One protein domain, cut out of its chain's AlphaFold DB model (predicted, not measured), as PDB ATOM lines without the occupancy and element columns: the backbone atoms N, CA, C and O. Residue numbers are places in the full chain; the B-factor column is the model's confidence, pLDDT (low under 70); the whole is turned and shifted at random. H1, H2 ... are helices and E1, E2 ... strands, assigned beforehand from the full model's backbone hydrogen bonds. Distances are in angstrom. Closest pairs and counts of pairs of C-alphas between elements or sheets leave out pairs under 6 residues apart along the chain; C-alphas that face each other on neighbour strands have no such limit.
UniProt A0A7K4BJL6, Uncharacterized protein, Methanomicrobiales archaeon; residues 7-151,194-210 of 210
ATOM      1  N   LYS A   7      -8.791   2.030  96.571       85.31
ATOM      2  CA  LYS A   7      -8.697   2.266  98.019       85.31
ATOM      3  C   LYS A   7      -8.682   3.755  98.392       85.31
ATOM      4  O   LYS A   7      -8.931   4.085  99.546       85.31
ATOM      5  N   PHE A   8      -8.288   4.632  97.463       87.69
ATOM      6  CA  PHE A   8      -8.274   6.073  97.690       87.69
ATOM      7  C   PHE A   8      -9.601   6.734  97.322       87.69
ATOM      8  O   PHE A   8      -9.821   7.858  97.762       87.69
ATOM      9  N   LEU A   9     -10.463   6.063  96.552       90.06
ATOM     10  CA  LEU A   9     -11.814   6.519  96.259       90.06
ATOM     11  C   LEU A   9     -12.696   6.230  97.480       90.06
ATOM     12  O   LEU A   9     -12.907   5.078  97.853       90.06
ATOM     13  N   ALA A  10     -13.184   7.286  98.117       90.94
ATOM     14  CA  ALA A  10     -14.097   7.205  99.243       90.94
ATOM     15  C   ALA A  10     -15.518   7.488  98.756       90.94
ATOM     16  O   ALA A  10     -15.793   8.553  98.203       90.94
ATOM     17  N   ILE A  11     -16.409   6.530  98.982       92.88
ATOM     18  CA  ILE A  11     -17.840   6.645  98.710       92.88
ATOM     19  C   ILE A  11     -18.532   6.390 100.044       92.88
ATOM     20  O   ILE A  11     -18.329   5.330 100.638       92.88
ATOM     21  N   SER A  12     -19.270   7.373 100.557       95.00
ATOM     22  CA  SER A  12     -20.076   7.170 101.760       95.00
ATOM     23  C   SER A  12     -21.287   6.304 101.446       95.00
ATOM     24  O   SER A  12     -21.714   6.204 100.295       95.00
ATOM     25  N   ASP A  13     -21.917   5.767 102.484       94.31
ATOM     26  CA  ASP A  13     -23.276   5.270 102.324       94.31
ATOM     27  C   ASP A  13     -24.190   6.443 101.937       94.31
ATOM     28  O   ASP A  13     -24.094   7.538 102.503       94.31
ATOM     29  N   PHE A  14     -25.046   6.221 100.942       92.75
ATOM     30  CA  PHE A  14     -26.049   7.183 100.502       92.75
ATOM     31  C   PHE A  14     -27.344   6.920 101.267       92.75
ATOM     32  O   PHE A  14     -27.931   5.842 101.157       92.75
ATOM     33  N   MET A  15     -27.780   7.896 102.058       90.50
ATOM     34  CA  MET A  15     -28.986   7.785 102.877       90.50
ATOM     35  C   MET A  15     -30.179   8.391 102.133       90.50
ATOM     36  O   MET A  15     -30.021   9.443 101.514       90.50
ATOM     37  N   PRO A  16     -31.368   7.765 102.175       89.19
ATOM     38  CA  PRO A  16     -32.558   8.338 101.564       89.19
ATOM     39  C   PRO A  16     -32.985   9.604 102.310       89.19
ATOM     40  O   PRO A  16     -33.009   9.628 103.541       89.19
ATOM     41  N   ASP A  17     -33.405  10.625 101.567       87.31
ATOM     42  CA  ASP A  17     -33.928  11.865 102.161       87.31
ATOM     43  C   ASP A  17     -35.286  11.663 102.836       87.31
ATOM     44  O   ASP A  17     -35.659  12.393 103.756       87.31
ATOM     45  N   ALA A  18     -36.035  10.665 102.369       82.75
ATOM     46  CA  ALA A  18     -37.359  10.331 102.857       82.75
ATOM     47  C   ALA A  18     -37.544   8.806 102.861       82.75
ATOM     48  O   ALA A  18     -37.405   8.148 101.831       82.75
ATOM     49  N   ILE A  19     -37.837   8.249 104.039       72.75
ATOM     50  CA  ILE A  19     -37.964   6.796 104.266       72.75
ATOM     51  C   ILE A  19     -39.357   6.287 103.852       72.75
ATOM     52  O   ILE A  19     -39.538   5.107 103.574       72.75
ATOM     53  N   ASP A  20     -40.350   7.172 103.746       75.31
ATOM     54  CA  ASP A  20     -41.732   6.847 103.370       75.31
ATOM     55  C   ASP A  20     -41.919   6.534 101.874       75.31
ATOM     56  O   ASP A  20     -43.041   6.302 101.428       75.31
ATOM     57  N   LYS A  21     -40.830   6.498 101.099       82.50
ATOM     58  CA  LYS A  21     -40.841   6.208  99.657       82.50
ATOM     59  C   LYS A  21     -40.335   4.814  99.291       82.50
ATOM     60  O   LYS A  21     -39.998   4.562  98.133       82.50
ATOM     61  N   ILE A  22     -40.264   3.928 100.279       88.31
ATOM     62  CA  ILE A  22     -40.021   2.504 100.071       88.31
ATOM     63  C   ILE A  22     -41.332   1.853  99.607       88.31
ATOM     64  O   ILE A  22     -42.362   1.978 100.273       88.31
ATOM     65  N   CYS A  23     -41.302   1.154  98.477       89.88
ATOM     66  CA  CYS A  23     -42.443   0.430  97.924       89.88
ATOM     67  C   CYS A  23     -42.062  -1.000  97.529       89.88
ATOM     68  O   CYS A  23     -40.901  -1.312  97.270       89.88
ATOM     69  N   LEU A  24     -43.060  -1.884  97.486       93.19
ATOM     70  CA  LEU A  24     -42.903  -3.209  96.900       93.19
ATOM     71  C   LEU A  24     -43.278  -3.128  95.420       93.19
ATOM     72  O   LEU A  24     -44.437  -2.873  95.094       93.19
ATOM     73  N   GLU A  25     -42.312  -3.373  94.544       93.38
ATOM     74  CA  GLU A  25     -42.500  -3.394  93.098       93.38
ATOM     75  C   GLU A  25     -42.533  -4.827  92.577       93.38
ATOM     76  O   GLU A  25     -41.736  -5.680  92.981       93.38
ATOM     77  N   GLN A  26     -43.439  -5.088  91.638       94.62
ATOM     78  CA  GLN A  26     -43.431  -6.321  90.863       94.62
ATOM     79  C   GLN A  26     -42.620  -6.101  89.585       94.62
ATOM     80  O   GLN A  26     -42.862  -5.162  88.828       94.62
ATOM     81  N   VAL A  27     -41.669  -6.995  89.331       94.06
ATOM     82  CA  VAL A  27     -40.736  -6.942  88.205       94.06
ATOM     83  C   VAL A  27     -41.047  -8.075  87.242       94.06
ATOM     84  O   VAL A  27     -41.158  -9.243  87.625       94.06
ATOM     85  N   GLN A  28     -41.166  -7.720  85.970       93.06
ATOM     86  CA  GLN A  28     -41.326  -8.641  84.863       93.06
ATOM     87  C   GLN A  28     -39.996  -8.797  84.129       93.06
ATOM     88  O   GLN A  28     -39.425  -7.831  83.622       93.06
ATOM     89  N   THR A  29     -39.521 -10.038  84.022       93.25
ATOM     90  CA  THR A  29     -38.395 -10.367  83.146       93.25
ATOM     91  C   THR A  29     -38.919 -10.680  81.750       93.25
ATOM     92  O   THR A  29     -39.596 -11.689  81.531       93.25
ATOM     93  N   LEU A  30     -38.543  -9.856  80.782       92.06
ATOM     94  CA  LEU A  30     -38.838 -10.064  79.372       92.06
ATOM     95  C   LEU A  30     -37.623 -10.696  78.698       92.06
ATOM     96  O   LEU A  30     -36.492 -10.291  78.942       92.06
ATOM     97  N   SER A  31     -37.825 -11.705  77.853       92.44
ATOM     98  CA  SER A  31     -36.740 -12.394  77.146       92.44
ATOM     99  C   SER A  31     -36.982 -12.422  75.654       92.44
ATOM    100  O   SER A  31     -38.060 -12.806  75.206       92.44
ATOM    101  N   LEU A  32     -35.923 -12.167  74.893       90.94
ATOM    102  CA  LEU A  32     -35.945 -12.274  73.445       90.94
ATOM    103  C   LEU A  32     -36.233 -13.723  73.033       90.94
ATOM    104  O   LEU A  32     -35.564 -14.672  73.476       90.94
ATOM    105  N   SER A  33     -37.278 -13.888  72.229       88.75
ATOM    106  CA  SER A  33     -37.680 -15.152  71.620       88.75
ATOM    107  C   SER A  33     -36.963 -15.367  70.284       88.75
ATOM    108  O   SER A  33     -36.333 -14.463  69.743       88.75
ATOM    109  N   ARG A  34     -37.105 -16.563  69.701       83.56
ATOM    110  CA  ARG A  34     -36.572 -16.865  68.356       83.56
ATOM    111  C   ARG A  34     -37.173 -15.998  67.247       83.56
ATOM    112  O   ARG A  34     -36.595 -15.915  66.176       83.56
ATOM    113  N   THR A  35     -38.336 -15.401  67.495       82.88
ATOM    114  CA  THR A  35     -39.006 -14.506  66.539       82.88
ATOM    115  C   THR A  35     -38.500 -13.065  66.627       82.88
ATOM    116  O   THR A  35     -39.004 -12.206  65.918       82.88
ATOM    117  N   GLY A  36     -37.536 -12.781  67.513       83.12
ATOM    118  CA  GLY A  36     -37.043 -11.425  67.763       83.12
ATOM    119  C   GLY A  36     -37.954 -10.585  68.661       83.12
ATOM    120  O   GLY A  36     -37.609  -9.455  68.975       83.12
ATOM    121  N   MET A  37     -39.087 -11.127  69.120       88.06
ATOM    122  CA  MET A  37     -39.970 -10.452  70.073       88.06
ATOM    123  C   MET A  37     -39.585 -10.753  71.521       88.06
ATOM    124  O   MET A  37     -39.264 -11.903  71.850       88.06
ATOM    125  N   LEU A  38     -39.687  -9.744  72.386       91.00
ATOM    126  CA  LEU A  38     -39.603  -9.889  73.836       91.00
ATOM    127  C   LEU A  38     -40.877 -10.547  74.376       91.00
ATOM    128  O   LEU A  38     -41.989 -10.125  74.070       91.00
ATOM    129  N   VAL A  39     -40.711 -11.603  75.171       91.94
ATOM    130  CA  VAL A  39     -41.818 -12.353  75.776       91.94
ATOM    131  C   VAL A  39     -41.596 -12.460  77.276       91.94
ATOM    132  O   VAL A  39     -40.487 -12.780  77.721       91.94
ATOM    133  N   SER A  40     -42.658 -12.224  78.043       92.44
ATOM    134  CA  SER A  40     -42.627 -12.326  79.500       92.44
ATOM    135  C   SER A  40     -42.324 -13.747  79.974       92.44
ATOM    136  O   SER A  40     -42.769 -14.745  79.395       92.44
ATOM    137  N   LYS A  41     -41.513 -13.844  81.024       93.06
ATOM    138  CA  LYS A  41     -41.245 -15.102  81.716       93.06
ATOM    139  C   LYS A  41     -42.412 -15.458  82.642       93.06
ATOM    140  O   LYS A  41     -43.028 -14.574  83.215       93.06
ATOM    141  N   PRO A  42     -42.697 -16.755  82.841       92.88
ATOM    142  CA  PRO A  42     -43.858 -17.205  83.613       92.88
ATOM    143  C   PRO A  42     -43.662 -17.121  85.139       92.88
ATOM    144  O   PRO A  42     -44.363 -17.808  85.874       92.88
ATOM    145  N   PHE A  43     -42.676 -16.362  85.617       92.44
ATOM    146  CA  PHE A  43     -42.393 -16.188  87.039       92.44
ATOM    147  C   PHE A  43     -42.519 -14.716  87.413       92.44
ATOM    148  O   PHE A  43     -42.319 -13.835  86.578       92.44
ATOM    149  N   GLU A  44     -42.806 -14.469  88.684       87.56
ATOM    150  CA  GLU A  44     -42.905 -13.129  89.244       87.56
ATOM    151  C   GLU A  44     -41.701 -12.870  90.142       87.56
ATOM    152  O   GLU A  44     -41.275 -13.747  90.899       87.56
ATOM    153  N   ILE A  45     -41.148 -11.665  90.049       94.25
ATOM    154  CA  ILE A  45     -40.134 -11.174  90.975       94.25
ATOM    155  C   ILE A  45     -40.750  -9.995  91.721       94.25
ATOM    156  O   ILE A  45     -41.344  -9.117  91.103       94.25
ATOM    157  N   PHE A  46     -40.592  -9.970  93.040       94.44
ATOM    158  CA  PHE A  46     -40.973  -8.836  93.874       94.44
ATOM    159  C   PHE A  46     -39.718  -8.253  94.505       94.44
ATOM    160  O   PHE A  46     -38.890  -9.001  95.033       94.44
ATOM    161  N   VAL A  47     -39.575  -6.933  94.437       93.56
ATOM    162  CA  VAL A  47     -38.430  -6.212  94.995       93.56
ATOM    163  C   VAL A  47     -38.913  -5.068  95.863       93.56
ATOM    164  O   VAL A  47     -39.850  -4.357  95.514       93.56
ATOM    165  N   GLU A  48     -38.260  -4.885  97.001       92.25
ATOM    166  CA  GLU A  48     -38.383  -3.654  97.769       92.25
ATOM    167  C   GLU A  48     -37.527  -2.589  97.073       92.25
ATOM    168  O   GLU A  48     -36.315  -2.751  96.918       92.25
ATOM    169  N   ALA A  49     -38.179  -1.545  96.577       90.81
ATOM    170  CA  ALA A  49     -37.575  -0.460  95.823       90.81
ATOM    171  C   ALA A  49     -37.794   0.872  96.541       90.81
ATOM    172  O   ALA A  49     -38.668   1.012  97.393       90.81
ATOM    173  N   VAL A  50     -36.989   1.867  96.179       90.25
ATOM    174  CA  VAL A  50     -37.097   3.223  96.716       90.25
ATOM    175  C   VAL A  50     -37.240   4.190  95.559       90.25
ATOM    176  O   VAL A  50     -36.425   4.181  94.637       90.25
ATOM    177  N   VAL A  51     -38.249   5.054  95.627       88.94
ATOM    178  CA  VAL A  51     -38.448   6.131  94.652       88.94
ATOM    179  C   VAL A  51     -38.134   7.456  95.324       88.94
ATOM    180  O   VAL A  51     -38.968   8.012  96.026       88.94
ATOM    181  N   GLY A  52     -36.943   8.010  95.125       90.88
ATOM    182  CA  GLY A  52     -36.600   9.265  95.783       90.88
ATOM    183  C   GLY A  52     -35.180   9.736  95.544       90.88
ATOM    184  O   GLY A  52     -34.512   9.304  94.611       90.88
ATOM    185  N   SER A  53     -34.759  10.644  96.417       91.94
ATOM    186  CA  SER A  53     -33.433  11.246  96.418       91.94
ATOM    187  C   SER A  53     -32.621  10.681  97.575       91.94
ATOM    188  O   SER A  53     -33.170  10.346  98.630       91.94
ATOM    189  N   PHE A  54     -31.318  10.568  97.350       92.69
ATOM    190  CA  PHE A  54     -30.366  10.072  98.326       92.69
ATOM    191  C   PHE A  54     -29.215  11.055  98.449       92.69
ATOM    192  O   PHE A  54     -28.732  11.568  97.441       92.69
ATOM    193  N   ASN A  55     -28.738  11.250  99.672       93.56
ATOM    194  CA  ASN A  55     -27.606  12.111  99.957       93.56
ATOM    195  C   ASN A  55     -26.428  11.302 100.496       93.56
ATOM    196  O   ASN A  55     -26.562  10.465 101.390       93.56
ATOM    197  N   GLY A  56     -25.256  11.588  99.944       93.38
ATOM    198  CA  GLY A  56     -23.992  10.959 100.286       93.38
ATOM    199  C   GLY A  56     -22.834  11.758  99.703       93.38
ATOM    200  O   GLY A  56     -23.026  12.802  99.077       93.38
ATOM    201  N   THR A  57     -21.615  11.288  99.932       93.00
ATOM    202  CA  THR A  57     -20.404  11.939  99.448       93.00
ATOM    203  C   THR A  57     -19.548  10.968  98.653       93.00
ATOM    204  O   THR A  57     -19.388   9.797  98.998       93.00
ATOM    205  N   VAL A  58     -18.979  11.484  97.569       92.44
ATOM    206  CA  VAL A  58     -17.960  10.810  96.766       92.44
ATOM    207  C   VAL A  58     -16.746  11.722  96.748       92.44
ATOM    208  O   VAL A  58     -16.878  12.930  96.549       92.44
ATOM    209  N   GLY A  59     -15.561  11.166  96.964       89.94
ATOM    210  CA  GLY A  59     -14.327  11.935  96.939       89.94
ATOM    211  C   GLY A  59     -13.090  11.055  96.993       89.94
ATOM    212  O   GLY A  59     -13.166   9.830  96.918       89.94
ATOM    213  N   VAL A  60     -11.930  11.688  97.138       91.00
ATOM    214  CA  VAL A  60     -10.647  10.991  97.258       91.00
ATOM    215  C   VAL A  60     -10.020  11.289  98.608       91.00
ATOM    216  O   VAL A  60      -9.970  12.434  99.049       91.00
ATOM    217  N   THR A  61      -9.533  10.244  99.268       89.50
ATOM    218  CA  THR A  61      -8.886  10.354 100.577       89.50
ATOM    219  C   THR A  61      -7.577  11.144 100.503       89.50
ATOM    220  O   THR A  61      -6.789  10.992  99.567       89.50
ATOM    221  N   ASP A  62      -7.265  11.893 101.566       86.38
ATOM    222  CA  ASP A  62      -5.989  12.617 101.697       86.38
ATOM    223  C   ASP A  62      -4.757  11.704 101.622       86.38
ATOM    224  O   ASP A  62      -3.651  12.137 101.284       86.38
ATOM    225  N   GLN A  63      -4.956  10.415 101.906       86.88
ATOM    226  CA  GLN A  63      -3.914   9.398 101.924       86.88
ATOM    227  C   GLN A  63      -3.243   9.206 100.560       86.88
ATOM    228  O   GLN A  63      -2.113   8.718 100.523       86.88
ATOM    229  N   ILE A  64      -3.882   9.603  99.452       87.06
ATOM    230  CA  ILE A  64      -3.288   9.484  98.114       87.06
ATOM    231  C   ILE A  64      -2.023  10.340  97.966       87.06
ATOM    232  O   ILE A  64      -1.031   9.883  97.396       87.06
ATOM    233  N   ALA A  65      -2.009  11.537  98.560       83.25
ATOM    234  CA  ALA A  65      -0.856  12.432  98.523       83.25
ATOM    235  C   ALA A  65       0.311  11.877  99.352       83.25
ATOM    236  O   ALA A  65       1.453  11.846  98.890       83.25
ATOM    237  N   ALA A  66       0.014  11.353 100.546       82.88
ATOM    238  CA  ALA A  66       1.010  10.691 101.385       82.88
ATOM    239  C   ALA A  66       1.577   9.427 100.710       82.88
ATOM    240  O   ALA A  66       2.786   9.199 100.722       82.88
ATOM    241  N   ALA A  67       0.724   8.623 100.069       83.38
ATOM    242  CA  ALA A  67       1.143   7.423  99.351       83.38
ATOM    243  C   ALA A  67       2.049   7.744  98.152       83.38
ATOM    244  O   ALA A  67       3.042   7.048  97.940       83.38
ATOM    245  N   ALA A  68       1.756   8.818  97.414       79.19
ATOM    246  CA  ALA A  68       2.580   9.266  96.294       79.19
ATOM    247  C   ALA A  68       3.970   9.761  96.732       79.19
ATOM    248  O   ALA A  68       4.955   9.520  96.034       79.19
ATOM    249  N   ALA A  69       4.081  10.382  97.912       78.00
ATOM    250  CA  ALA A  69       5.373  10.764  98.487       78.00
ATOM    251  C   ALA A  69       6.228   9.541  98.887       78.00
ATOM    252  O   ALA A  69       7.457   9.566  98.791       78.00
ATOM    253  N   HIS A  70       5.594   8.430  99.278       74.44
ATOM    254  CA  HIS A  70       6.256   7.168  99.623       74.44
ATOM    255  C   HIS A  70       6.448   6.250  98.403       74.44
ATOM    256  O   HIS A  70       6.000   5.101  98.364       74.44
ATOM    257  N   ASN A  71       7.210   6.743  97.422       66.06
ATOM    258  CA  ASN A  71       7.420   6.129  96.104       66.06
ATOM    259  C   ASN A  71       7.950   4.674  96.145       66.06
ATOM    260  O   ASN A  71       7.765   3.905  95.210       66.06
ATOM    261  N   ARG A  72       8.578   4.242  97.251       71.81
ATOM    262  CA  ARG A  72       9.034   2.850  97.443       71.81
ATOM    263  C   ARG A  72       7.888   1.839  97.536       71.81
ATOM    264  O   ARG A  72       8.069   0.691  97.149       71.81
ATOM    265  N   GLU A  73       6.747   2.251  98.079       70.50
ATOM    266  CA  GLU A  73       5.584   1.385  98.286       70.50
ATOM    267  C   GLU A  73       4.601   1.448  97.107       70.50
ATOM    268  O   GLU A  73       3.959   0.450  96.785       70.50
ATOM    269  N   TYR A  74       4.544   2.599  96.431       73.25
ATOM    270  CA  TYR A  74       3.565   2.925  95.394       73.25
ATOM    271  C   TYR A  74       4.235   3.394  94.091       73.25
ATOM    272  O   TYR A  74       3.843   4.406  93.516       73.25
ATOM    273  N   GLN A  75       5.233   2.646  93.607       72.38
ATOM    274  CA  GLN A  75       6.092   3.038  92.471       72.38
ATOM    275  C   GLN A  75       5.331   3.454  91.202       72.38
ATOM    276  O   GLN A  75       5.758   4.357  90.492       72.38
ATOM    277  N   ASN A  76       4.182   2.824  90.934       77.00
ATOM    278  CA  ASN A  76       3.391   3.083  89.727       77.00
ATOM    279  C   ASN A  76       2.175   3.983  89.986       77.00
ATOM    280  O   ASN A  76       1.350   4.136  89.093       77.00
ATOM    281  N   LEU A  77       2.015   4.541  91.193       78.12
ATOM    282  CA  LEU A  77       0.843   5.357  91.523       78.12
ATOM    283  C   LEU A  77       0.764   6.590  90.628       78.12
ATOM    284  O   LEU A  77      -0.289   6.819  90.053       78.12
ATOM    285  N   GLY A  78       1.877   7.301  90.419       73.69
ATOM    286  CA  GLY A  78       1.914   8.485  89.553       73.69
ATOM    287  C   GLY A  78       1.429   8.218  88.122       73.69
ATOM    288  O   GLY A  78       0.627   8.979  87.606       73.69
ATOM    289  N   GLN A  79       1.824   7.089  87.523       75.38
ATOM    290  CA  GLN A  79       1.389   6.683  86.171       75.38
ATOM    291  C   GLN A  79      -0.080   6.255  86.103       75.38
ATOM    292  O   GLN A  79      -0.637   6.080  85.027       75.38
ATOM    293  N   LYS A  80      -0.690   6.008  87.259       81.88
ATOM    294  CA  LYS A  80      -2.030   5.453  87.387       81.88
ATOM    295  C   LYS A  80      -3.056   6.476  87.876       81.88
ATOM    296  O   LYS A  80      -4.244   6.173  87.857       81.88
ATOM    297  N   LEU A  81      -2.619   7.664  88.295       86.44
ATOM    298  CA  LEU A  81      -3.491   8.767  88.712       86.44
ATOM    299  C   LEU A  81      -4.462   9.188  87.604       86.44
ATOM    300  O   LEU A  81      -5.610   9.515  87.895       86.44
ATOM    301  N   GLU A  82      -4.039   9.065  86.347       87.00
ATOM    302  CA  GLU A  82      -4.867   9.351  85.174       87.00
ATOM    303  C   GLU A  82      -6.142   8.491  85.122       87.00
ATOM    304  O   GLU A  82      -7.162   8.962  84.635       87.00
ATOM    305  N   ILE A  83      -6.130   7.274  85.693       86.44
ATOM    306  CA  ILE A  83      -7.322   6.407  85.798       86.44
ATOM    307  C   ILE A  83      -8.393   7.040  86.702       86.44
ATOM    308  O   ILE A  83      -9.580   6.794  86.520       86.44
ATOM    309  N   LEU A  84      -7.983   7.846  87.686       87.12
ATOM    310  CA  LEU A  84      -8.884   8.612  88.552       87.12
ATOM    311  C   LEU A  84      -9.155  10.024  88.001       87.12
ATOM    312  O   LEU A  84      -9.823  10.811  88.665       87.12
ATOM    313  N   GLY A  85      -8.630  10.360  86.818       89.81
ATOM    314  CA  GLY A  85      -8.721  11.695  86.224       89.81
ATOM    315  C   GLY A  85      -7.730  12.717  86.778       89.81
ATOM    316  O   GLY A  85      -7.819  13.888  86.422       89.81
ATOM    317  N   MET A  86      -6.785  12.292  87.619       90.81
ATOM    318  CA  MET A  86      -5.862  13.183  88.325       90.81
ATOM    319  C   MET A  86      -4.540  13.327  87.564       90.81
ATOM    320  O   MET A  86      -3.945  12.330  87.153       90.81
ATOM    321  N   LYS A  87      -4.027  14.557  87.435       88.56
ATOM    322  CA  LYS A  87      -2.680  14.805  86.870       88.56
ATOM    323  C   LYS A  87      -1.561  14.636  87.893       88.56
ATOM    324  O   LYS A  87      -0.451  14.228  87.557       88.56
ATOM    325  N   ASP A  88      -1.856  14.960  89.142       87.62
ATOM    326  CA  ASP A  88      -0.957  14.821  90.279       87.62
ATOM    327  C   ASP A  88      -1.773  14.531  91.554       87.62
ATOM    328  O   ASP A  88      -2.995  14.681  91.547       87.62
ATOM    329  N   PRO A  89      -1.150  14.085  92.662       85.06
ATOM    330  CA  PRO A  89      -1.879  13.688  93.871       85.06
ATOM    331  C   PRO A  89      -2.679  14.809  94.562       85.06
ATOM    332  O   PRO A  89      -3.487  14.516  95.451       85.06
ATOM    333  N   GLY A  90      -2.415  16.074  94.227       85.69
ATOM    334  CA  GLY A  90      -3.130  17.245  94.732       85.69
ATOM    335  C   GLY A  90      -4.357  17.622  93.900       85.69
ATOM    336  O   GLY A  90      -5.253  18.276  94.427       85.69
ATOM    337  N   ASP A  91      -4.439  17.173  92.647       87.44
ATOM    338  CA  ASP A  91      -5.525  17.463  91.702       87.44
ATOM    339  C   ASP A  91      -6.780  16.620  91.980       87.44
ATOM    340  O   ASP A  91      -7.137  15.721  91.228       87.44
ATOM    341  N   ARG A  92      -7.427  16.840  93.126       87.31
ATOM    342  CA  ARG A  92      -8.594  16.042  93.551       87.31
ATOM    343  C   ARG A  92      -9.913  16.560  92.994       87.31
ATOM    344  O   ARG A  92     -10.858  15.788  92.852       87.31
ATOM    345  N   ASP A  93      -9.966  17.845  92.663       89.94
ATOM    346  CA  ASP A  93     -11.171  18.498  92.148       89.94
ATOM    347  C   ASP A  93     -11.551  17.976  90.751       89.94
ATOM    348  O   ASP A  93     -12.717  18.036  90.361       89.94
ATOM    349  N   SER A  94     -10.593  17.407  90.009       91.56
ATOM    350  CA  SER A  94     -10.816  16.797  88.692       91.56
ATOM    351  C   SER A  94     -11.454  15.405  88.747       91.56
ATOM    352  O   SER A  94     -12.029  14.959  87.750       91.56
ATOM    353  N   VAL A  95     -11.437  14.739  89.908       91.56
ATOM    354  CA  VAL A  95     -11.882  13.344  90.047       91.56
ATOM    355  C   VAL A  95     -13.378  13.200  89.802       91.56
ATOM    356  O   VAL A  95     -13.794  12.348  89.021       91.56
ATOM    357  N   ILE A  96     -14.208  14.028  90.443       92.88
ATOM    358  CA  ILE A  96     -15.670  13.930  90.300       92.88
ATOM    359  C   ILE A  96     -16.122  14.226  88.863       92.88
ATOM    360  O   ILE A  96     -16.864  13.410  88.312       92.88
ATOM    361  N   PRO A  97     -15.664  15.311  88.204       93.19
ATOM    362  CA  PRO A  97     -15.943  15.527  86.785       93.19
ATOM    363  C   PRO A  97     -15.503  14.360  85.892       93.19
ATOM    364  O   PRO A  97     -16.249  13.966  84.995       93.19
ATOM    365  N   HIS A  98     -14.322  13.782  86.143       93.81
ATOM    366  CA  HIS A  98     -13.831  12.635  85.382       93.81
ATOM    367  C   HIS A  98     -14.716  11.396  85.569       93.81
ATOM    368  O   HIS A  98     -15.147  10.805  84.580       93.81
ATOM    369  N   LEU A  99     -15.051  11.042  86.815       92.25
ATOM    370  CA  LEU A  99     -15.934   9.915  87.125       92.25
ATOM    371  C   LEU A  99     -17.310  10.081  86.477       92.25
ATOM    372  O   LEU A  99     -17.796   9.141  85.855       92.25
ATOM    373  N   LYS A 100     -17.906  11.278  86.561       92.88
ATOM    374  CA  LYS A 100     -19.174  11.584  85.886       92.88
ATOM    375  C   LYS A 100     -19.075  11.375  84.378       92.88
ATOM    376  O   LYS A 100     -19.948  10.736  83.802       92.88
ATOM    377  N   SER A 101     -18.000  11.850  83.746       93.38
ATOM    378  CA  SER A 101     -17.785  11.662  82.306       93.38
ATOM    379  C   SER A 101     -17.681  10.184  81.930       93.38
ATOM    380  O   SER A 101     -18.405   9.726  81.051       93.38
ATOM    381  N   VAL A 102     -16.824   9.425  82.620       93.44
ATOM    382  CA  VAL A 102     -16.609   7.996  82.341       93.44
ATOM    383  C   VAL A 102     -17.895   7.198  82.553       93.44
ATOM    384  O   VAL A 102     -18.246   6.352  81.732       93.44
ATOM    385  N   LEU A 103     -18.624   7.475  83.637       92.81
ATOM    386  CA  LEU A 103     -19.888   6.804  83.925       92.81
ATOM    387  C   LEU A 103     -20.971   7.173  82.917       92.81
ATOM    388  O   LEU A 103     -21.729   6.290  82.528       92.81
ATOM    389  N   ARG A 104     -21.041   8.427  82.463       93.75
ATOM    390  CA  ARG A 104     -21.988   8.846  81.423       93.75
ATOM    391  C   ARG A 104     -21.757   8.069  80.129       93.75
ATOM    392  O   ARG A 104     -22.713   7.523  79.577       93.75
ATOM    393  N   ASP A 105     -20.506   7.978  79.685       93.50
ATOM    394  CA  ASP A 105     -20.138   7.265  78.459       93.50
ATOM    395  C   ASP A 105     -20.434   5.765  78.584       93.50
ATOM    396  O   ASP A 105     -21.079   5.180  77.711       93.50
ATOM    397  N   PHE A 106     -20.052   5.153  79.710       94.38
ATOM    398  CA  PHE A 106     -20.317   3.741  79.975       94.38
ATOM    399  C   PHE A 106     -21.820   3.430  80.044       94.38
ATOM    400  O   PHE A 106     -22.296   2.531  79.353       94.38
ATOM    401  N   ASN A 107     -22.596   4.186  80.830       95.00
ATOM    402  CA  ASN A 107     -24.032   3.942  80.985       95.00
ATOM    403  C   ASN A 107     -24.794   4.164  79.672       95.00
ATOM    404  O   ASN A 107     -25.739   3.420  79.399       95.00
ATOM    405  N   ARG A 108     -24.376   5.135  78.848       95.00
ATOM    406  CA  ARG A 108     -24.932   5.342  77.505       95.00
ATOM    407  C   ARG A 108     -24.624   4.158  76.589       95.00
ATOM    408  O   ARG A 108     -25.543   3.607  75.993       95.00
ATOM    409  N   TRP A 109     -23.371   3.710  76.546       94.44
ATOM    410  CA  TRP A 109     -22.957   2.544  75.756       94.44
ATOM    411  C   TRP A 109     -23.684   1.252  76.179       94.44
ATOM    412  O   TRP A 109     -24.032   0.420  75.331       94.44
ATOM    413  N   CYS A 110     -23.966   1.078  77.477       94.19
ATOM    414  CA  CYS A 110     -24.784  -0.026  77.986       94.19
ATOM    415  C   CYS A 110     -26.256   0.121  77.575       94.19
ATOM    416  O   CYS A 110     -26.878  -0.859  77.162       94.19
ATOM    417  N   PHE A 111     -26.807   1.336  77.668       94.19
ATOM    418  CA  PHE A 111     -28.193   1.627  77.302       94.19
ATOM    419  C   PHE A 111     -28.464   1.369  75.822       94.19
ATOM    420  O   PHE A 111     -29.446   0.712  75.501       94.19
ATOM    421  N   GLU A 112     -27.571   1.782  74.925       92.69
ATOM    422  CA  GLU A 112     -27.707   1.524  73.485       92.69
ATOM    423  C   GLU A 112     -27.806   0.021  73.170       92.69
ATOM    424  O   GLU A 112     -28.525  -0.390  72.261       92.69
ATOM    425  N   ARG A 113     -27.129  -0.836  73.941       91.44
ATOM    426  CA  ARG A 113     -27.242  -2.301  73.806       91.44
ATOM    427  C   ARG A 113     -28.549  -2.845  74.334       91.44
ATOM    428  O   ARG A 113     -29.115  -3.751  73.729       91.44
ATOM    429  N   GLU A 114     -29.004  -2.327  75.468       92.00
ATOM    430  CA  GLU A 114     -30.314  -2.680  76.004       92.00
ATOM    431  C   GLU A 114     -31.418  -2.274  75.019       92.00
ATOM    432  O   GLU A 114     -32.294  -3.083  74.719       92.00
ATOM    433  N   GLN A 115     -31.309  -1.085  74.422       91.81
ATOM    434  CA  GLN A 115     -32.230  -0.575  73.410       91.81
ATOM    435  C   GLN A 115     -32.296  -1.495  72.184       91.81
ATOM    436  O   GLN A 115     -33.400  -1.831  71.759       91.81
ATOM    437  N   ARG A 116     -31.162  -2.029  71.701       88.94
ATOM    438  CA  ARG A 116     -31.141  -3.007  70.590       88.94
ATOM    439  C   ARG A 116     -31.976  -4.262  70.852       88.94
ATOM    440  O   ARG A 116     -32.524  -4.848  69.921       88.94
ATOM    441  N   LEU A 117     -32.111  -4.693  72.112       89.12
ATOM    442  CA  LEU A 117     -32.989  -5.823  72.460       89.12
ATOM    443  C   LEU A 117     -34.477  -5.489  72.277       89.12
ATOM    444  O   LEU A 117     -35.306  -6.398  72.220       89.12
ATOM    445  N   THR A 118     -34.808  -4.201  72.201       89.19
ATOM    446  CA  THR A 118     -36.169  -3.667  72.104       89.19
ATOM    447  C   THR A 118     -36.533  -3.156  70.711       89.19
ATOM    448  O   THR A 118     -37.698  -2.839  70.499       89.19
ATOM    449  N   ASP A 119     -35.603  -3.136  69.749       85.31
ATOM    450  CA  ASP A 119     -35.816  -2.551  68.409       85.31
ATOM    451  C   ASP A 119     -37.022  -3.146  67.662       85.31
ATOM    452  O   ASP A 119     -37.728  -2.444  66.941       85.31
ATOM    453  N   ASN A 120     -37.288  -4.440  67.857       82.50
ATOM    454  CA  ASN A 120     -38.428  -5.144  67.256       82.50
ATOM    455  C   ASN A 120     -39.637  -5.257  68.201       82.50
ATOM    456  O   ASN A 120     -40.570  -6.018  67.932       82.50
ATOM    457  N   SER A 121     -39.613  -4.564  69.339       83.00
ATOM    458  CA  SER A 121     -40.724  -4.573  70.282       83.00
ATOM    459  C   SER A 121     -41.918  -3.815  69.704       83.00
ATOM    460  O   SER A 121     -41.785  -2.693  69.224       83.00
ATOM    461  N   SER A 122     -43.104  -4.412  69.792       83.06
ATOM    462  CA  SER A 122     -44.380  -3.728  69.556       83.06
ATOM    463  C   SER A 122     -45.048  -3.260  70.855       83.06
ATOM    464  O   SER A 122     -46.157  -2.728  70.818       83.06
ATOM    465  N   ASP A 123     -44.390  -3.462  71.999       87.31
ATOM    466  CA  ASP A 123     -44.895  -3.077  73.311       87.31
ATOM    467  C   ASP A 123     -44.692  -1.571  73.547       87.31
ATOM    468  O   ASP A 123     -43.562  -1.073  73.616       87.31
ATOM    469  N   GLY A 124     -45.807  -0.844  73.657       87.69
ATOM    470  CA  GLY A 124     -45.810   0.605  73.828       87.69
ATOM    471  C   GLY A 124     -45.156   1.077  75.127       87.69
ATOM    472  O   GLY A 124     -44.574   2.162  75.132       87.69
ATOM    473  N   ASP A 125     -45.198   0.277  76.195       89.00
ATOM    474  CA  ASP A 125     -44.607   0.647  77.482       89.00
ATOM    475  C   ASP A 125     -43.079   0.547  77.424       89.00
ATOM    476  O   ASP A 125     -42.388   1.474  77.850       89.00
ATOM    477  N   ILE A 126     -42.550  -0.498  76.780       90.69
ATOM    478  CA  ILE A 126     -41.104  -0.652  76.540       90.69
ATOM    479  C   ILE A 126     -40.575   0.520  75.710       90.69
ATOM    480  O   ILE A 126     -39.596   1.163  76.086       90.69
ATOM    481  N   ILE A 127     -41.242   0.835  74.595       91.94
ATOM    482  CA  ILE A 127     -40.835   1.932  73.707       91.94
ATOM    483  C   ILE A 127     -40.867   3.267  74.461       91.94
ATOM    484  O   ILE A 127     -39.946   4.081  74.354       91.94
ATOM    485  N   LYS A 128     -41.929   3.510  75.237       93.81
ATOM    486  CA  LYS A 128     -42.076   4.727  76.040       93.81
ATOM    487  C   LYS A 128     -40.954   4.862  77.066       93.81
ATOM    488  O   LYS A 128     -40.453   5.974  77.246       93.81
ATOM    489  N   GLU A 129     -40.562   3.768  77.709       94.06
ATOM    490  CA  GLU A 129     -39.507   3.768  78.717       94.06
ATOM    491  C   GLU A 129     -38.123   4.000  78.115       94.06
ATOM    492  O   GLU A 129     -37.400   4.884  78.581       94.06
ATOM    493  N   MET A 130     -37.782   3.310  77.023       94.56
ATOM    494  CA  MET A 130     -36.519   3.542  76.310       94.56
ATOM    495  C   MET A 130     -36.407   5.007  75.861       94.56
ATOM    496  O   MET A 130     -35.420   5.679  76.159       94.56
ATOM    497  N   ASN A 131     -37.474   5.566  75.277       94.50
ATOM    498  CA  ASN A 131     -37.527   6.982  74.888       94.50
ATOM    499  C   ASN A 131     -37.463   7.950  76.084       94.50
ATOM    500  O   ASN A 131     -37.076   9.115  75.942       94.50
ATOM    501  N   ARG A 132     -37.924   7.540  77.272       95.06
ATOM    502  CA  ARG A 132     -37.800   8.346  78.493       95.06
ATOM    503  C   ARG A 132     -36.340   8.402  78.932       95.06
ATOM    504  O   ARG A 132     -35.841   9.504  79.147       95.06
ATOM    505  N   ILE A 133     -35.678   7.251  79.024       94.81
ATOM    506  CA  ILE A 133     -34.277   7.135  79.449       94.81
ATOM    507  C   ILE A 133     -33.352   7.863  78.466       94.81
ATOM    508  O   ILE A 133     -32.528   8.672  78.888       94.81
ATOM    509  N   GLU A 134     -33.546   7.679  77.158       95.00
ATOM    510  CA  GLU A 134     -32.757   8.362  76.122       95.00
ATOM    511  C   GLU A 134     -32.834   9.894  76.244       95.00
ATOM    512  O   GLU A 134     -31.827  10.598  76.146       95.00
ATOM    513  N   ARG A 135     -34.026  10.437  76.519       94.56
ATOM    514  CA  ARG A 135     -34.197  11.882  76.735       94.56
ATOM    515  C   ARG A 135     -33.504  12.376  78.000       94.56
ATOM    516  O   ARG A 135     -33.013  13.504  77.991       94.56
ATOM    517  N   LEU A 136     -33.485  11.572  79.062       93.38
ATOM    518  CA  LEU A 136     -32.806  11.918  80.311       93.38
ATOM    519  C   LEU A 136     -31.287  11.958  80.125       93.38
ATOM    520  O   LEU A 136     -30.657  12.916  80.553       93.38
ATOM    521  N   PHE A 137     -30.718  11.011  79.379       91.56
ATOM    522  CA  PHE A 137     -29.293  10.995  79.032       91.56
ATOM    523  C   PHE A 137     -28.794  12.271  78.333       91.56
ATOM    524  O   PHE A 137     -27.603  12.578  78.372       91.56
ATOM    525  N   ASN A 138     -29.679  13.004  77.653       86.12
ATOM    526  CA  ASN A 138     -29.343  14.252  76.961       86.12
ATOM    527  C   ASN A 138     -29.403  15.490  77.866       86.12
ATOM    528  O   ASN A 138     -29.114  16.592  77.402       86.12
ATOM    529  N   ARG A 139     -29.833  15.331  79.120       88.62
ATOM    530  CA  ARG A 139     -30.052  16.425  80.072       88.62
ATOM    531  C   ARG A 139     -29.240  16.248  81.346       88.62
ATOM    532  O   ARG A 139     -28.686  17.230  81.820       88.62
ATOM    533  N   GLU A 140     -29.140  15.011  81.817       90.62
ATOM    534  CA  GLU A 140     -28.638  14.679  83.144       90.62
ATOM    535  C   GLU A 140     -27.495  13.654  83.105       90.62
ATOM    536  O   GLU A 140     -27.341  12.882  82.151       90.62
ATOM    537  N   ASP A 141     -26.719  13.613  84.190       91.62
ATOM    538  CA  ASP A 141     -25.746  12.555  84.454       91.62
ATOM    539  C   ASP A 141     -26.454  11.333  85.030       91.62
ATOM    540  O   ASP A 141     -26.782  11.284  86.213       91.62
ATOM    541  N   LEU A 142     -26.697  10.332  84.187       94.12
ATOM    542  CA  LEU A 142     -27.360   9.107  84.615       94.12
ATOM    543  C   LEU A 142     -26.371   8.014  84.998       94.12
ATOM    544  O   LEU A 142     -25.437   7.698  84.256       94.12
ATOM    545  N   ILE A 143     -26.670   7.353  86.111       93.00
ATOM    546  CA  ILE A 143     -26.044   6.097  86.514       93.00
ATOM    547  C   ILE A 143     -27.110   5.031  86.730       93.00
ATOM    548  O   ILE A 143     -28.254   5.334  87.077       93.00
ATOM    549  N   ARG A 144     -26.728   3.766  86.548       92.81
ATOM    550  CA  ARG A 144     -27.592   2.628  86.850       92.81
ATOM    551  C   ARG A 144     -27.008   1.782  87.979       92.81
ATOM    552  O   ARG A 144     -25.887   1.292  87.868       92.81
ATOM    553  N   VAL A 145     -27.758   1.609  89.064       91.94
ATOM    554  CA  VAL A 145     -27.301   0.932  90.289       91.94
ATOM    555  C   VAL A 145     -28.362  -0.040  90.805       91.94
ATOM    556  O   VAL A 145     -29.558   0.218  90.721       91.94
ATOM    557  N   GLY A 146     -27.915  -1.148  91.395       89.19
ATOM    558  CA  GLY A 146     -28.768  -2.037  92.181       89.19
ATOM    559  C   GLY A 146     -29.267  -3.268  91.430       89.19
ATOM    560  O   GLY A 146     -28.588  -3.816  90.559       89.19
ATOM    561  N   PHE A 147     -30.435  -3.756  91.843       84.81
ATOM    562  CA  PHE A 147     -31.055  -4.949  91.277       84.81
ATOM    563  C   PHE A 147     -31.672  -4.653  89.903       84.81
ATOM    564  O   PHE A 147     -32.174  -3.560  89.656       84.81
ATOM    565  N   GLY A 148     -31.624  -5.636  89.005       80.50
ATOM    566  CA  GLY A 148     -32.233  -5.555  87.675       80.50
ATOM    567  C   GLY A 148     -31.555  -4.630  86.668       80.50
ATOM    568  O   GLY A 148     -32.098  -4.366  85.598       80.50
ATOM    569  N   VAL A 149     -30.332  -4.181  86.960       85.81
ATOM    570  CA  VAL A 149     -29.502  -3.443  85.992       85.81
ATOM    571  C   VAL A 149     -28.964  -4.338  84.874       85.81
ATOM    572  O   VAL A 149     -28.585  -3.847  83.823       85.81
ATOM    573  N   GLY A 150     -28.944  -5.658  85.072       85.69
ATOM    574  CA  GLY A 150     -28.524  -6.621  84.058       85.69
ATOM    575  C   GLY A 150     -27.008  -6.710  83.842       85.69
ATOM    576  O   GLY A 150     -26.208  -5.880  84.276       85.69
ATOM    577  N   THR A 151     -26.598  -7.768  83.142       88.00
ATOM    578  CA  THR A 151     -25.182  -8.134  82.958       88.00
ATOM    579  C   THR A 151     -24.376  -7.077  82.201       88.00
ATOM    580  O   THR A 151     -23.185  -6.916  82.468       88.00
ATOM    581  N   LYS A 194     -30.041 -11.575  76.867       90.69
ATOM    582  CA  LYS A 194     -31.235 -11.577  75.997       90.69
ATOM    583  C   LYS A 194     -32.492 -11.098  76.717       90.69
ATOM    584  O   LYS A 194     -33.600 -11.389  76.271       90.69
ATOM    585  N   THR A 195     -32.318 -10.528  77.901       91.50
ATOM    586  CA  THR A 195     -33.397 -10.209  78.828       91.50
ATOM    587  C   THR A 195     -33.309  -8.763  79.254       91.50
ATOM    588  O   THR A 195     -32.206  -8.264  79.460       91.50
ATOM    589  N   ILE A 196     -34.471  -8.155  79.445       92.31
ATOM    590  CA  ILE A 196     -34.631  -6.866  80.110       92.31
ATOM    591  C   ILE A 196     -35.608  -7.037  81.272       92.31
ATOM    592  O   ILE A 196     -36.436  -7.956  81.264       92.31
ATOM    593  N   GLU A 197     -35.506  -6.167  82.264       92.56
ATOM    594  CA  GLU A 197     -36.360  -6.184  83.447       92.56
ATOM    595  C   GLU A 197     -37.044  -4.833  83.602       92.56
ATOM    596  O   GLU A 197     -36.388  -3.790  83.605       92.56
ATOM    597  N   LEU A 198     -38.369  -4.870  83.719       92.25
ATOM    598  CA  LEU A 198     -39.218  -3.699  83.900       92.25
ATOM    599  C   LEU A 198     -40.179  -3.958  85.054       92.25
ATOM    600  O   LEU A 198     -40.610  -5.090  85.274       92.25
ATOM    601  N   THR A 199     -40.552  -2.910  85.776       92.00
ATOM    602  CA  THR A 199     -41.701  -2.972  86.684       92.00
ATOM    603  C   THR A 199     -42.974  -3.287  85.896       92.00
ATOM    604  O   THR A 199     -43.065  -3.005  84.700       92.00
ATOM    605  N   THR A 200     -44.008  -3.801  86.560       87.75
ATOM    606  CA  THR A 200     -45.343  -3.974  85.956       87.75
ATOM    607  C   THR A 200     -45.945  -2.668  85.437       87.75
ATOM    608  O   THR A 200     -46.877  -2.697  84.641       87.75
ATOM    609  N   THR A 201     -45.423  -1.526  85.886       87.25
ATOM    610  CA  THR A 201     -45.788  -0.182  85.420       87.25
ATOM    611  C   THR A 201     -44.913   0.347  84.276       87.25
ATOM    612  O   THR A 201     -45.066   1.499  83.875       87.25
ATOM    613  N   GLY A 202     -44.000  -0.472  83.748       89.50
ATOM    614  CA  GLY A 202     -43.197  -0.162  82.564       89.50
ATOM    615  C   GLY A 202     -41.889   0.586  82.830       89.50
ATOM    616  O   GLY A 202     -41.239   0.996  81.879       89.50
ATOM    617  N   TYR A 203     -41.475   0.768  84.085       91.62
ATOM    618  CA  TYR A 203     -40.220   1.456  84.426       91.62
ATOM    619  C   TYR A 203     -39.035   0.502  84.561       91.62
ATOM    620  O   TYR A 203     -39.147  -0.531  85.224       91.62
ATOM    621  N   SER A 204     -37.882   0.894  84.020       92.50
ATOM    622  CA  SER A 204     -36.600   0.236  84.264       92.50
ATOM    623  C   SER A 204     -36.084   0.558  85.665       92.50
ATOM    624  O   SER A 204     -36.086   1.711  86.099       92.50
ATOM    625  N   LEU A 205     -35.579  -0.462  86.356       91.94
ATOM    626  CA  LEU A 205     -35.007  -0.312  87.692       91.94
ATOM    627  C   LEU A 205     -33.598   0.293  87.667       91.94
ATOM    628  O   LEU A 205     -32.820   0.103  86.724       91.94
ATOM    629  N   GLY A 206     -33.265   0.967  88.768       92.69
ATOM    630  CA  GLY A 206     -31.897   1.344  89.118       92.69
ATOM    631  C   GLY A 206     -31.367   2.623  88.479       92.69
ATOM    632  O   GLY A 206     -30.227   2.979  88.751       92.69
ATOM    633  N   TRP A 207     -32.146   3.317  87.647       93.81
ATOM    634  CA  TRP A 207     -31.734   4.606  87.085       93.81
ATOM    635  C   TRP A 207     -31.770   5.712  88.136       93.81
ATOM    636  O   TRP A 207     -32.812   5.967  88.739       93.81
ATOM    637  N   LEU A 208     -30.636   6.384  88.305       92.75
ATOM    638  CA  LEU A 208     -30.445   7.511  89.206       92.75
ATOM    639  C   LEU A 208     -29.821   8.674  88.434       92.75
ATOM    640  O   LEU A 208     -28.994   8.471  87.544       92.75
ATOM    641  N   GLU A 209     -30.218   9.882  88.806       93.00
ATOM    642  CA  GLU A 209     -29.554  11.126  88.424       93.00
ATOM    643  C   GLU A 209     -28.464  11.441  89.457       93.00
ATOM    644  O   GLU A 209     -28.709  11.307  90.660       93.00
ATOM    645  N   TRP A 210     -27.269  11.813  88.985       87.62
ATOM    646  CA  TRP A 210     -26.143  12.259  89.812       87.62
ATOM    647  C   TRP A 210     -25.988  13.779  89.772       87.62
ATOM    648  O   TRP A 210     -25.513  14.310  88.743       87.62
TER     649      TRP A 210
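This is residues 7 to 151 and 194 to 210 of the 210 residues of an uncharacterized protein of Methanomicrobiales archaeon (UniProt A0A7K4BJL6). Picture a long, loose frame: at one end a small sheet built on the long strand E2, at the other the short helices H1 and H2, and between them the long helix H3 and a thin ribbon of residues 9 to 16 and 54 to 60, which holds E1 and E5. H4 folds back beside H3, and the small pair E6 and E8 lies near the middle. The 162 printed residues run E1 to E5, H1 to H4, E6 to E8; the class is mixed, helices and strands. The branched sheet E2, E3, E4, E7 and both two-stranded sheets are antiparallel. The whole is loose and elongated, with a radius of gyration of the C-alphas of 19.9 A and spans of 59 by 38 by 29 A.

Start with E1, residues 9 to 11, at C-alpha 9 (-11.814, 6.519, 96.259). E2, residues 22 to 32, is 30.7 A long; E3 is 38 to 40, E4 is 45 to 50 at 15.8 A, and E5 is 58 to 60. Then come H1, 63 to 69, and H2, 77 to 84. Find C-alpha 95 at (-11.882, 13.344, 90.047); from there H3 runs 31.9 A to residue 116. H4, 124 to 137, is 20.2 A long. E6 is 142 to 144, E7 is 195 to 199 at 13.5 A, and E8, 207 to 209, ends at C-alpha 209 (-29.554, 11.126, 88.424).

Look first along E2, whose pairing is staggered. E4 and E3 lie on one side, with N 25 and O 47 at 2.8 A and N 31 and O 39 at 2.9 A; E7 is on the other side, with N 30 and O 196 at 2.9 A. E2 and E3 form a hairpin. H4 only grazes this sheet, with residues 125 to 129. H3 and H4 form a helical hairpin: they only just touch, with 3 pairs of C-alphas within 8 A, the closest Gln 115 and Met 130 at 6.6 A, at a shallow tilt of 23 degrees, opposite ways. The closest C-alphas of H3 and E6 are Arg 104 and Leu 142, 6.3 A apart; E6 pairs with E8 through N 143 and O 208, 3.0 A. H2 only just touches residues 95 to 99 of H3, with 3 pairs, the closest Leu 84 and Val 95 at 5.8 A. H1 and H2 are close but not clearly touching, C-alphas 68 and 77 being 6.4 A apart. E1 and E5 share N 10 and O 59, 2.8 A. In H1 and H4 every O i to N i+4 pair is within hydrogen-bond range, in H3 17 of 18, and in H2 1 of 4, beside 3 of 5 O i to N i+3 pairs.

The farthest C-alphas are Arg 72 and Ser 122, 60.6 A apart. Residues 152 to 193 are not printed; C-alphas 151 and 194 are 9.8 A apart across the cut. Of the links that are printed whole, none is long. Mean pLDDT of the printed part is 88.9; residue 71 is under 70.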